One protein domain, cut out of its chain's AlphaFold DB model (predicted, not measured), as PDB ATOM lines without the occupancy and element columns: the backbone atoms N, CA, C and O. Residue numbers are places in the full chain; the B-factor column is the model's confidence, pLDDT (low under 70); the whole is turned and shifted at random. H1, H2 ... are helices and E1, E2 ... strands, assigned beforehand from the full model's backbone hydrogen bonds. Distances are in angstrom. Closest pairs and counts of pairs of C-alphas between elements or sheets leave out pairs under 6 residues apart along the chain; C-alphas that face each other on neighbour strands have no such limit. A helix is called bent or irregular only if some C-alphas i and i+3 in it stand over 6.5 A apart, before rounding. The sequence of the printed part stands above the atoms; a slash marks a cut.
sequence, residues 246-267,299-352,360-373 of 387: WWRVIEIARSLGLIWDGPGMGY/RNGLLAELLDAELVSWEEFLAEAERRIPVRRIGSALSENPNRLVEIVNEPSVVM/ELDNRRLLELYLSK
ATOM      1  N   TRP A 246      51.679  54.907  -8.355       89.81
ATOM      2  CA  TRP A 246      52.385  54.082  -9.333       89.81
ATOM      3  C   TRP A 246      52.548  52.634  -8.860       89.81
ATOM      4  O   TRP A 246      52.097  51.715  -9.537       89.81
ATOM      5  N   TRP A 247      53.057  52.415  -7.643       94.31
ATOM      6  CA  TRP A 247      53.172  51.064  -7.088       94.31
ATOM      7  C   TRP A 247      51.817  50.373  -6.886       94.31
ATOM      8  O   TRP A 247      51.729  49.157  -7.035       94.31
ATOM      9  N   ARG A 248      50.735  51.119  -6.627       92.44
ATOM     10  CA  ARG A 248      49.374  50.551  -6.594       92.44
ATOM     11  C   ARG A 248      48.902  50.080  -7.975       92.44
ATOM     12  O   ARG A 248      48.239  49.053  -8.057       92.44
ATOM     13  N   VAL A 249      49.255  50.790  -9.046       92.06
ATOM     14  CA  VAL A 249      48.944  50.385 -10.428       92.06
ATOM     15  C   VAL A 249      49.758  49.148 -10.825       92.06
ATOM     16  O   VAL A 249      49.205  48.210 -11.391       92.06
ATOM     17  N   ILE A 250      51.037  49.082 -10.440       95.00
ATOM     18  CA  ILE A 250      51.868  47.883 -10.640       95.00
ATOM     19  C   ILE A 250      51.335  46.679  -9.841       95.00
ATOM     20  O   ILE A 250      51.358  45.558 -10.343       95.00
ATOM     21  N   GLU A 251      50.787  46.882  -8.635       95.88
ATOM     22  CA  GLU A 251      50.124  45.813  -7.866       95.88
ATOM     23  C   GLU A 251      48.904  45.234  -8.605       95.88
ATOM     24  O   GLU A 251      48.699  44.016  -8.598       95.88
ATOM     25  N   ILE A 252      48.114  46.094  -9.262       95.19
ATOM     26  CA  ILE A 252      46.996  45.673 -10.119       95.19
ATOM     27  C   ILE A 252      47.526  44.833 -11.279       95.19
ATOM     28  O   ILE A 252      47.098  43.693 -11.440       95.19
ATOM     29  N   ALA A 253      48.497  45.363 -12.024       95.44
ATOM     30  CA  ALA A 253      49.083  44.691 -13.176       95.44
ATOM     31  C   ALA A 253      49.645  43.307 -12.832       95.44
ATOM     32  O   ALA A 253      49.256  42.293 -13.416       95.44
ATOM     33  N   ARG A 254      50.448  43.237 -11.769       95.81
ATOM     34  CA  ARG A 254      50.979  41.979 -11.237       95.81
ATOM     35  C   ARG A 254      49.879  40.997 -10.823       95.81
ATOM     36  O   ARG A 254      50.034  39.799 -11.013       95.81
ATOM     37  N   SER A 255      48.778  41.473 -10.240       95.94
ATOM     38  CA  SER A 255      47.665  40.600  -9.824       95.94
ATOM     39  C   SER A 255      46.894  40.012 -11.005       95.94
ATOM     40  O   SER A 255      46.297  38.941 -10.884       95.94
ATOM     41  N   LEU A 256      46.885  40.720 -12.134       96.25
ATOM     42  CA  LEU A 256      46.263  40.260 -13.371       96.25
ATOM     43  C   LEU A 256      47.186  39.345 -14.179       96.25
ATOM     44  O   LEU A 256      46.669  38.502 -14.908       96.25
ATOM     45  N   GLY A 257      48.505  39.485 -14.010       97.31
ATOM     46  CA  GLY A 257      49.507  38.885 -14.893       97.31
ATOM     47  C   GLY A 257      49.642  39.642 -16.215       97.31
ATOM     48  O   GLY A 257      50.129  39.075 -17.185       97.31
ATOM     49  N   LEU A 258      49.192  40.901 -16.256       98.00
ATOM     50  CA  LEU A 258      49.110  41.728 -17.459       98.00
ATOM     51  C   LEU A 258      49.758  43.089 -17.210       98.00
ATOM     52  O   LEU A 258      49.535  43.698 -16.165       98.00
ATOM     53  N   ILE A 259      50.491  43.606 -18.190       97.56
ATOM     54  CA  ILE A 259      51.008  44.977 -18.240       97.56
ATOM     55  C   ILE A 259      50.585  45.572 -19.584       97.56
ATOM     56  O   ILE A 259      50.660  44.900 -20.606       97.56
ATOM     57  N   TRP A 260      50.149  46.829 -19.616       96.31
ATOM     58  CA  TRP A 260      49.796  47.476 -20.880       96.31
ATOM     59  C   TRP A 260      51.033  48.057 -21.582       96.31
ATOM     60  O   TRP A 260      51.942  48.580 -20.925       96.31
ATOM     61  N   ASP A 261      51.058  48.027 -22.915       96.44
ATOM     62  CA  ASP A 261      52.093  48.708 -23.691       96.44
ATOM     63  C   ASP A 261      51.950  50.234 -23.601       96.44
ATOM     64  O   ASP A 261      50.871  50.822 -23.733       96.44
ATOM     65  N   GLY A 262      53.075  50.894 -23.349       96.00
ATOM     66  CA  GLY A 262      53.118  52.316 -23.062       96.00
ATOM     67  C   GLY A 262      54.492  52.807 -22.612       96.00
ATOM     68  O   GLY A 262      55.421  52.014 -22.397       96.00
ATOM     69  N   PRO A 263      54.650  54.132 -22.485       96.50
ATOM     70  CA  PRO A 263      55.852  54.731 -21.928       96.50
ATOM     71  C   PRO A 263      55.982  54.413 -20.432       96.50
ATOM     72  O   PRO A 263      54.999  54.392 -19.694       96.50
ATOM     73  N   GLY A 264      57.218  54.215 -19.980       95.00
ATOM     74  CA  GLY A 264      57.537  54.063 -18.567       95.00
ATOM     75  C   GLY A 264      57.484  55.397 -17.823       95.00
ATOM     76  O   GLY A 264      57.915  56.436 -18.335       95.00
ATOM     77  N   MET A 265      56.981  55.369 -16.591       93.19
ATOM     78  CA  MET A 265      56.950  56.539 -15.715       93.19
ATOM     79  C   MET A 265      58.374  56.945 -15.312       93.19
ATOM     80  O   MET A 265      59.129  56.121 -14.784       93.19
ATOM     81  N   GLY A 266      58.731  58.213 -15.533       94.12
ATOM     82  CA  GLY A 266      60.004  58.766 -15.079       94.12
ATOM     83  C   GLY A 266      60.138  58.714 -13.554       94.12
ATOM     84  O   GLY A 266      59.175  58.951 -12.819       94.12
ATOM     85  N   TYR A 267      61.340  58.418 -13.071       96.81
ATOM     86  CA  TYR A 267      61.645  58.304 -11.647       96.81
ATOM     87  C   TYR A 267      63.052  58.813 -11.334       96.81
ATOM     88  O   TYR A 267      63.874  59.011 -12.227       96.81
ATOM     89  N   ARG A 299      60.149  51.606 -21.541       97.31
ATOM     90  CA  ARG A 299      58.757  51.247 -21.846       97.31
ATOM     91  C   ARG A 299      58.233  50.249 -20.826       97.31
ATOM     92  O   ARG A 299      59.015  49.501 -20.243       97.31
ATOM     93  N   ASN A 300      56.914  50.174 -20.688       97.69
ATOM     94  CA  ASN A 300      56.262  49.205 -19.808       97.69
ATOM     95  C   ASN A 300      56.583  47.744 -20.163       97.69
ATOM     96  O   ASN A 300      56.549  46.904 -19.274       97.69
ATOM     97  N   GLY A 301      57.006  47.448 -21.398       98.00
ATOM     98  CA  GLY A 301      57.537  46.129 -21.768       98.00
ATOM     99  C   GLY A 301      58.660  45.630 -20.846       98.00
ATOM    100  O   GLY A 301      58.674  44.459 -20.491       98.00
ATOM    101  N   LEU A 302      59.526  46.519 -20.341       98.19
ATOM    102  CA  LEU A 302      60.541  46.142 -19.349       98.19
ATOM    103  C   LEU A 302      59.909  45.668 -18.029       98.19
ATOM    104  O   LEU A 302      60.396  44.726 -17.415       98.19
ATOM    105  N   LEU A 303      58.827  46.313 -17.584       97.69
ATOM    106  CA  LEU A 303      58.096  45.888 -16.388       97.69
ATOM    107  C   LEU A 303      57.359  44.568 -16.628       97.69
ATOM    108  O   LEU A 303      57.325  43.747 -15.718       97.69
ATOM    109  N   ALA A 304      56.812  44.355 -17.829       98.25
ATOM    110  CA  ALA A 304      56.193  43.090 -18.220       98.25
ATOM    111  C   ALA A 304      57.193  41.931 -18.116       98.25
ATOM    112  O   ALA A 304      56.920  40.946 -17.438       98.25
ATOM    113  N   GLU A 305      58.397  42.105 -18.667       98.25
ATOM    114  CA  GLU A 305      59.484  41.128 -18.551       98.25
ATOM    115  C   GLU A 305      59.896  40.873 -17.091       98.25
ATOM    116  O   GLU A 305      60.025  39.726 -16.677       98.25
ATOM    117  N   LEU A 306      60.102  41.932 -16.295       98.00
ATOM    118  CA  LEU A 306      60.543  41.807 -14.897       98.00
ATOM    119  C   LEU A 306      59.486  41.178 -13.974       98.00
ATOM    120  O   LEU A 306      59.832  40.659 -12.914       98.00
ATOM    121  N   LEU A 307      58.209  41.260 -14.343       96.94
ATOM    122  CA  LEU A 307      57.088  40.724 -13.571       96.94
ATOM    123  C   LEU A 307      56.573  39.380 -14.097       96.94
ATOM    124  O   LEU A 307      55.634  38.858 -13.497       96.94
ATOM    125  N   ASP A 308      57.164  38.844 -15.172       97.06
ATOM    126  CA  ASP A 308      56.657  37.670 -15.897       97.06
ATOM    127  C   ASP A 308      55.170  37.834 -16.276       97.06
ATOM    128  O   ASP A 308      54.323  36.981 -16.014       97.06
ATOM    129  N   ALA A 309      54.836  39.010 -16.817       97.62
ATOM    130  CA  ALA A 309      53.485  39.403 -17.196       97.62
ATOM    131  C   ALA A 309      53.353  39.537 -18.717       97.62
ATOM    132  O   ALA A 309      54.290  39.935 -19.412       97.62
ATOM    133  N   GLU A 310      52.159  39.260 -19.234       98.25
ATOM    134  CA  GLU A 310      51.845  39.450 -20.646       98.25
ATOM    135  C   GLU A 310      51.712  40.944 -20.970       98.25
ATOM    136  O   GLU A 310      51.075  41.703 -20.232       98.25
ATOM    137  N   LEU A 311      52.321  41.372 -22.080       98.31
ATOM    138  CA  LEU A 311      52.193  42.735 -22.587       98.31
ATOM    139  C   LEU A 311      50.958  42.833 -23.491       98.31
ATOM    140  O   LEU A 311      50.921  42.210 -24.549       98.31
ATOM    141  N   VAL A 312      49.979  43.641 -23.093       98.19
ATOM    142  CA  VAL A 312      48.676  43.786 -23.765       98.19
ATOM    143  C   VAL A 312      48.397  45.239 -24.156       98.19
ATOM    144  O   VAL A 312      49.141  46.152 -23.790       98.19
ATOM    145  N   SER A 313      47.315  45.493 -24.892       96.81
ATOM    146  CA  SER A 313      46.820  46.863 -25.091       96.81
ATOM    147  C   SER A 313      46.283  47.471 -23.785       96.81
ATOM    148  O   SER A 313      45.958  46.764 -22.827       96.81
ATOM    149  N   TRP A 314      46.170  48.803 -23.728       95.12
ATOM    150  CA  TRP A 314      45.552  49.473 -22.577       95.12
ATOM    151  C   TRP A 314      44.084  49.063 -22.408       95.12
ATOM    152  O   TRP A 314      43.618  48.866 -21.289       95.12
ATOM    153  N   GLU A 315      43.368  48.906 -23.516       95.31
ATOM    154  CA  GLU A 315      41.958  48.539 -23.552       95.31
ATOM    155  C   GLU A 315      41.735  47.129 -22.985       95.31
ATOM    156  O   GLU A 315      40.844  46.933 -22.159       95.31
ATOM    157  N   GLU A 316      42.579  46.163 -23.364       96.44
ATOM    158  CA  GLU A 316      42.550  44.803 -22.809       96.44
ATOM    159  C   GLU A 316      42.899  44.791 -21.318       96.44
ATOM    160  O   GLU A 316      42.206  44.153 -20.521       96.44
ATOM    161  N   PHE A 317      43.936  45.538 -20.919       96.44
ATOM    162  CA  PHE A 317      44.314  45.679 -19.514       96.44
ATOM    163  C   PHE A 317      43.164  46.238 -18.670       96.44
ATOM    164  O   PHE A 317      42.858  45.700 -17.603       96.44
ATOM    165  N   LEU A 318      42.520  47.310 -19.142       95.00
ATOM    166  CA  LEU A 318      41.421  47.963 -18.438       95.00
ATOM    167  C   LEU A 318      40.209  47.035 -18.318       95.00
ATOM    168  O   LEU A 318      39.670  46.896 -17.221       95.00
ATOM    169  N   ALA A 319      39.827  46.354 -19.402       94.88
ATOM    170  CA  ALA A 319      38.710  45.410 -19.391       94.88
ATOM    171  C   ALA A 319      38.929  44.277 -18.372       94.88
ATOM    172  O   ALA A 319      38.029  43.931 -17.600       94.88
ATOM    173  N   GLU A 320      40.143  43.724 -18.316       95.38
ATOM    174  CA  GLU A 320      40.470  42.673 -17.354       95.38
ATOM    175  C   GLU A 320      40.542  43.205 -15.914       95.38
ATOM    176  O   GLU A 320      40.090  42.538 -14.972       95.38
ATOM    177  N   ALA A 321      41.058  44.424 -15.728       94.50
ATOM    178  CA  ALA A 321      41.048  45.091 -14.437       94.50
ATOM    179  C   ALA A 321      39.612  45.257 -13.930       94.50
ATOM    180  O   ALA A 321      39.319  44.798 -12.827       94.50
ATOM    181  N   GLU A 322      38.706  45.828 -14.727       93.69
ATOM    182  CA  GLU A 322      37.293  46.033 -14.372       93.69
ATOM    183  C   GLU A 322      36.581  44.729 -14.002       93.69
ATOM    184  O   GLU A 322      35.761  44.703 -13.079       93.69
ATOM    185  N   ARG A 323      36.942  43.626 -14.664       93.44
ATOM    186  CA  ARG A 323      36.373  42.303 -14.403       93.44
ATOM    187  C   ARG A 323      36.848  41.694 -13.083       93.44
ATOM    188  O   ARG A 323      36.049  41.111 -12.346       93.44
ATOM    189  N   ARG A 324      38.148  41.771 -12.779       94.50
ATOM    190  CA  ARG A 324      38.765  40.983 -11.689       94.50
ATOM    191  C   ARG A 324      39.170  41.782 -10.469       94.50
ATOM    192  O   ARG A 324      39.322  41.203  -9.394       94.50
ATOM    193  N   ILE A 325      39.371  43.081 -10.592       94.31
ATOM    194  CA  ILE A 325      39.896  43.906  -9.508       94.31
ATOM    195  C   ILE A 325      38.715  44.607  -8.822       94.31
ATOM    196  O   ILE A 325      37.794  45.086  -9.477       94.31
ATOM    197  N   PRO A 326      38.665  44.676  -7.479       90.44
ATOM    198  CA  PRO A 326      37.582  45.384  -6.805       90.44
ATOM    199  C   PRO A 326      37.491  46.845  -7.267       90.44
ATOM    200  O   PRO A 326      38.480  47.564  -7.168       90.44
ATOM    201  N   VAL A 327      36.297  47.315  -7.653       86.38
ATOM    202  CA  VAL A 327      36.049  48.675  -8.189       86.38
ATOM    203  C   VAL A 327      36.739  49.784  -7.386       86.38
ATOM    204  O   VAL A 327      37.370  50.663  -7.959       86.38
ATOM    205  N   ARG A 328      36.727  49.707  -6.047       84.94
ATOM    206  CA  ARG A 328      37.405  50.672  -5.151       84.94
ATOM    207  C   ARG A 328      38.929  50.794  -5.342       84.94
ATOM    208  O   ARG A 328      39.528  51.721  -4.811       84.94
ATOM    209  N   ARG A 329      39.571  49.816  -5.989       82.50
ATOM    210  CA  ARG A 329      41.013  49.779  -6.292       82.50
ATOM    211  C   ARG A 329      41.323  50.309  -7.692       82.50
ATOM    212  O   ARG A 329      42.429  50.789  -7.891       82.50
ATOM    213  N   ILE A 330      40.362  50.218  -8.609       81.62
ATOM    214  CA  ILE A 330      40.462  50.692  -9.995       81.62
ATOM    215  C   ILE A 330      40.074  52.169 -10.041       81.62
ATOM    216  O   ILE A 330      40.910  52.998 -10.376       81.62
ATOM    217  N   GLY A 331      38.845  52.475  -9.601       74.62
ATOM    218  CA  GLY A 331      38.245  53.803  -9.452       74.62
ATOM    219  C   GLY A 331      38.896  54.913 -10.279       74.62
ATOM    220  O   GLY A 331      39.051  54.805 -11.488       74.62
ATOM    221  N   SER A 332      39.311  55.979  -9.598       71.00
ATOM    222  CA  SER A 332      39.992  57.122 -10.213       71.00
ATOM    223  C   SER A 332      41.469  56.878 -10.556       71.00
ATOM    224  O   SER A 332      42.115  57.766 -11.104       71.00
ATOM    225  N   ALA A 333      42.036  55.708 -10.230       74.94
ATOM    226  CA  ALA A 333      43.432  55.390 -10.538       74.94
ATOM    227  C   ALA A 333      43.624  54.974 -12.006       74.94
ATOM    228  O   ALA A 333      44.678  55.254 -12.574       74.94
ATOM    229  N   LEU A 334      42.609  54.340 -12.605       82.56
ATOM    230  CA  LEU A 334      42.578  53.909 -14.009       82.56
ATOM    231  C   LEU A 334      41.448  54.603 -14.802       82.56
ATOM    232  O   LEU A 334      40.972  54.063 -15.794       82.56
ATOM    233  N   SER A 335      41.004  55.790 -14.366       75.94
ATOM    234  CA  SER A 335      39.891  56.536 -14.988       75.94
ATOM    235  C   SER A 335      40.188  57.062 -16.395       75.94
ATOM    236  O   SER A 335      39.271  57.434 -17.118       75.94
ATOM    237  N   GLU A 336      41.458  57.129 -16.780       81.00
ATOM    238  CA  GLU A 336      41.896  57.492 -18.123       81.00
ATOM    239  C   GLU A 336      43.163  56.722 -18.489       81.00
ATOM    240  O   GLU A 336      43.857  56.200 -17.613       81.00
ATOM    241  N   ASN A 337      43.473  56.673 -19.786       85.88
ATOM    242  CA  ASN A 337      44.689  56.037 -20.267       85.88
ATOM    243  C   ASN A 337      45.933  56.773 -19.716       85.88
ATOM    244  O   ASN A 337      46.163  57.937 -20.068       85.88
ATOM    245  N   PRO A 338      46.769  56.116 -18.887       87.88
ATOM    246  CA  PRO A 338      47.907  56.754 -18.242       87.88
ATOM    247  C   PRO A 338      49.036  57.082 -19.222       87.88
ATOM    248  O   PRO A 338      49.892  57.895 -18.880       87.88
ATOM    249  N   ASN A 339      49.051  56.510 -20.433       92.31
ATOM    250  CA  ASN A 339      50.113  56.742 -21.414       92.31
ATOM    251  C   ASN A 339      50.255  58.233 -21.728       92.31
ATOM    252  O   ASN A 339      51.362  58.765 -21.678       92.31
ATOM    253  N   ARG A 340      49.132  58.932 -21.943       89.94
ATOM    254  CA  ARG A 340      49.159  60.367 -22.241       89.94
ATOM    255  C   ARG A 340      49.685  61.190 -21.066       89.94
ATOM    256  O   ARG A 340      50.449  62.131 -21.259       89.94
ATOM    257  N   LEU A 341      49.302  60.829 -19.843       89.69
ATOM    258  CA  LEU A 341      49.770  61.508 -18.634       89.69
ATOM    259  C   LEU A 341      51.273  61.303 -18.423       89.69
ATOM    260  O   LEU A 341      51.981  62.252 -18.093       89.69
ATOM    261  N   VAL A 342      51.767  60.083 -18.654       93.44
ATOM    262  CA  VAL A 342      53.196  59.755 -18.597       93.44
ATOM    263  C   VAL A 342      53.975  60.532 -19.660       93.44
ATOM    264  O   VAL A 342      55.030  61.080 -19.352       93.44
ATOM    265  N   GLU A 343      53.460  60.635 -20.888       93.69
ATOM    266  CA  GLU A 343      54.067  61.457 -21.944       93.69
ATOM    267  C   GLU A 343      54.197  62.921 -21.522       93.69
ATOM    268  O   GLU A 343      55.278  63.485 -21.656       93.69
ATOM    269  N   ILE A 344      53.138  63.513 -20.958       93.06
ATOM    270  CA  ILE A 344      53.135  64.913 -20.505       93.06
ATOM    271  C   ILE A 344      54.238  65.168 -19.471       93.06
ATOM    272  O   ILE A 344      54.957  66.161 -19.562       93.06
ATOM    273  N   VAL A 345      54.412  64.282 -18.485       93.00
ATOM    274  CA  VAL A 345      55.455  64.464 -17.453       93.00
ATOM    275  C   VAL A 345      56.852  64.072 -17.935       93.00
ATOM    276  O   VAL A 345      57.850  64.529 -17.370       93.00
ATOM    277  N   ASN A 346      56.940  63.256 -18.987       93.06
ATOM    278  CA  ASN A 346      58.198  62.869 -19.616       93.06
ATOM    279  C   ASN A 346      58.661  63.862 -20.699       93.06
ATOM    280  O   ASN A 346      59.850  63.892 -21.010       93.06
ATOM    281  N   GLU A 347      57.781  64.707 -21.237       93.19
ATOM    282  CA  GLU A 347      58.102  65.672 -22.298       93.19
ATOM    283  C   GLU A 347      59.214  66.670 -21.912       93.19
ATOM    284  O   GLU A 347      60.153  66.831 -22.698       93.19
ATOM    285  N   PRO A 348      59.198  67.323 -20.730       91.50
ATOM    286  CA  PRO A 348      60.229  68.298 -20.391       91.50
ATOM    287  C   PRO A 348      61.608  67.644 -20.291       91.50
ATOM    288  O   PRO A 348      61.744  66.592 -19.673       91.50
ATOM    289  N   SER A 349      62.644  68.286 -20.837       92.00
ATOM    290  CA  SER A 349      64.019  67.782 -20.748       92.00
ATOM    291  C   SER A 349      64.499  67.645 -19.302       92.00
ATOM    292  O   SER A 349      64.153  68.450 -18.434       92.00
ATOM    293  N   VAL A 350      65.354  66.647 -19.067       92.44
ATOM    294  CA  VAL A 350      66.046  66.454 -17.787       92.44
ATOM    295  C   VAL A 350      66.924  67.668 -17.491       92.44
ATOM    296  O   VAL A 350      67.645  68.143 -18.367       92.44
ATOM    297  N   VAL A 351      66.873  68.159 -16.252       94.25
ATOM    298  CA  VAL A 351      67.719  69.264 -15.781       94.25
ATOM    299  C   VAL A 351      68.321  68.872 -14.440       94.25
ATOM    300  O   VAL A 351      67.660  68.949 -13.408       94.25
ATOM    301  N   MET A 352      69.572  68.431 -14.435       92.81
ATOM    302  CA  MET A 352      70.293  68.088 -13.209       92.81
ATOM    303  C   MET A 352      71.803  68.252 -13.412       92.81
ATOM    304  O   MET A 352      72.251  68.193 -14.560       92.81
ATOM    305  N   GLU A 360      76.231  53.733 -15.079       87.12
ATOM    306  CA  GLU A 360      75.958  52.363 -14.615       87.12
ATOM    307  C   GLU A 360      74.562  52.199 -13.988       87.12
ATOM    308  O   GLU A 360      74.140  51.082 -13.675       87.12
ATOM    309  N   LEU A 361      73.851  53.305 -13.758       90.19
ATOM    310  CA  LEU A 361      72.472  53.299 -13.283       90.19
ATOM    311  C   LEU A 361      71.531  53.085 -14.469       90.19
ATOM    312  O   LEU A 361      70.994  54.040 -15.041       90.19
ATOM    313  N   ASP A 362      71.346  51.820 -14.837       92.44
ATOM    314  CA  ASP A 362      70.377  51.406 -15.847       92.44
ATOM    315  C   ASP A 362      68.996  51.087 -15.241       92.44
ATOM    316  O   ASP A 362      68.853  50.725 -14.068       92.44
ATOM    317  N   ASN A 363      67.951  51.222 -16.063       96.81
ATOM    318  CA  ASN A 363      66.571  51.025 -15.617       96.81
ATOM    319  C   ASN A 363      66.264  49.588 -15.195       96.81
ATOM    320  O   ASN A 363      65.470  49.406 -14.277       96.81
ATOM    321  N   ARG A 364      66.843  48.571 -15.849       97.31
ATOM    322  CA  ARG A 364      66.541  47.170 -15.535       97.31
ATOM    323  C   ARG A 364      67.007  46.858 -14.121       97.31
ATOM    324  O   ARG A 364      66.197  46.414 -13.315       97.31
ATOM    325  N   ARG A 365      68.270  47.161 -13.813       96.44
ATOM    326  CA  ARG A 365      68.869  46.925 -12.495       96.44
ATOM    327  C   ARG A 365      68.091  47.625 -11.381       96.44
ATOM    328  O   ARG A 365      67.810  47.020 -10.348       96.44
ATOM    329  N   LEU A 366      67.750  48.899 -11.573       97.88
ATOM    330  CA  LEU A 366      67.044  49.680 -10.555       97.88
ATOM    331  C   LEU A 366      65.600  49.211 -10.362       97.88
ATOM    332  O   LEU A 366      65.160  49.051  -9.227       97.88
ATOM    333  N   LEU A 367      64.863  48.950 -11.445       97.94
ATOM    334  CA  LEU A 367      63.489  48.457 -11.342       97.94
ATOM    335  C   LEU A 367      63.439  47.053 -10.731       97.94
ATOM    336  O   LEU A 367      62.578  46.811  -9.891       97.94
ATOM    337  N   GLU A 368      64.369  46.160 -11.075       97.69
ATOM    338  CA  GLU A 368      64.497  44.844 -10.435       97.69
ATOM    339  C   GLU A 368      64.727  44.985  -8.922       97.69
ATOM    340  O   GLU A 368      64.025  44.362  -8.117       97.69
ATOM    341  N   LEU A 369      65.632  45.886  -8.520       98.12
ATOM    342  CA  LEU A 369      65.845  46.218  -7.115       98.12
ATOM    343  C   LEU A 369      64.547  46.702  -6.453       98.12
ATOM    344  O   LEU A 369      64.159  46.138  -5.432       98.12
ATOM    345  N   TYR A 370      63.851  47.697  -7.007       98.19
ATOM    346  CA  TYR A 370      62.649  48.262  -6.380       98.19
ATOM    347  C   TYR A 370      61.487  47.266  -6.315       98.19
ATOM    348  O   TYR A 370      60.847  47.136  -5.267       98.19
ATOM    349  N   LEU A 371      61.248  46.503  -7.386       97.56
ATOM    350  CA  LEU A 371      60.210  45.471  -7.420       97.56
ATOM    351  C   LEU A 371      60.445  44.395  -6.350       97.56
ATOM    352  O   LEU A 371      59.479  43.898  -5.773       97.56
ATOM    353  N   SER A 372      61.706  44.095  -6.012       97.12
ATOM    354  CA  SER A 372      62.044  43.166  -4.922       97.12
ATOM    355  C   SER A 372      61.706  43.690  -3.516       97.12
ATOM    356  O   SER A 372      61.638  42.905  -2.568       97.12
ATOM    357  N   LYS A 373      61.517  45.009  -3.347       97.19
ATOM    358  CA  LYS A 373      61.280  45.647  -2.037       97.19
ATOM    359  C   LYS A 373      59.816  45.935  -1.757       97.19
ATOM    360  O   LYS A 373      59.425  45.978  -0.589       97.19
TER     361      LYS A 373
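Overview. This is residues 246 to 267, 299 to 352 and 360 to 373 of the 387 residues of the protein "Nucleoside-diphosphate-sugar epimerase" of Kribbella sandramycini (UniProt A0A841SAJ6). Two very short parallel strands, E1 and E2, lie side by side; E1 is in the middle of the body, between H2 and H3, with H1 on the side of E1 away from E2, and E2 is at the outside. H6 lies beyond H2, and H4 is near both H1 and H3, while H5 runs along one side of this body, apart from the other named elements, and residues 347 to 352 after it stick out. The printed part has 90 residues with six named helices and two named strands, in the order H1 E1 H2 E2 H3 H4 H5 H6. The class is mostly helix. The whole is compact, with a radius of gyration of the C-alphas of 13.5 A, and its outline is elongated, spanning 41 by 27 by 21 A.

Along the chain. H1, residues 246 to 256, begins with C-alpha 246 at (52.385, 54.082, -9.333) and is 15.6 A long. E1 is residues 258 to 260. H2 is residues 300 to 307, 10.6 A long, and E2 is residues 310 to 312. H3, residues 314 to 324, is 15.4 A long. H4, residues 327 to 333, is irregular, with C-alphas 329 and 332 at 8.4 A. H5, residues 338 to 346, is 12.0 A long and begins with C-alpha 338 at (47.907, 56.754, -18.242). H6, residues 363 to 373, is 15.5 A long and ends with C-alpha 373 at (61.280, 45.647, -2.037).

Arrangement. E1 and E2 are parallel neighbours at 37 degrees, with N 259 and O 310 within hydrogen-bond range at 2.9 A and N 312 and O 259 also at 2.9 A. The closest C-alphas of E1 and H2 are those of Ile 259 and Ala 304, 5.5 A apart; those of E1 and H3 are Trp 260 and Trp 314, 5.0 A apart. H1 and H3 touch, closest at the C-alphas of Leu 256 and Ala 321, 7.2 A apart, and are only just about perpendicular at 71 degrees. H2 and H6 only just touch, with 3 pairs of C-alphas within 8 A, the closest being those of Leu 306 and Glu 368 at 6.7 A; they run the same way at a steep tilt of 46 degrees. H3 and H4 are close but not clearly touching, with the C-alphas of Glu 322 and Ile 330 closest at 7.1 A. H5 and H1 are apart. Every O i to N i+4 pair is within hydrogen-bond range in H1, H2, H3 and H5; H6 has 6 of 7, and H4 has 1 of 3, with 2 of 4 O i to N i+3 pairs.

Size, cuts and confidence. The two C-alphas farthest apart are those of Arg 323 and Met 352, at 42.6 A. Residues 268 to 298 are not printed, with 12.7 A between C-alphas 267 and 299; residues 353 to 359 are not printed, with 16.8 A between C-alphas 352 and 360. The links that are printed whole are tight. Residues 347 to 352 stand free. The mean pLDDT of the printed part is 93.3, that of H4 is 79, and no printed residue is under 70.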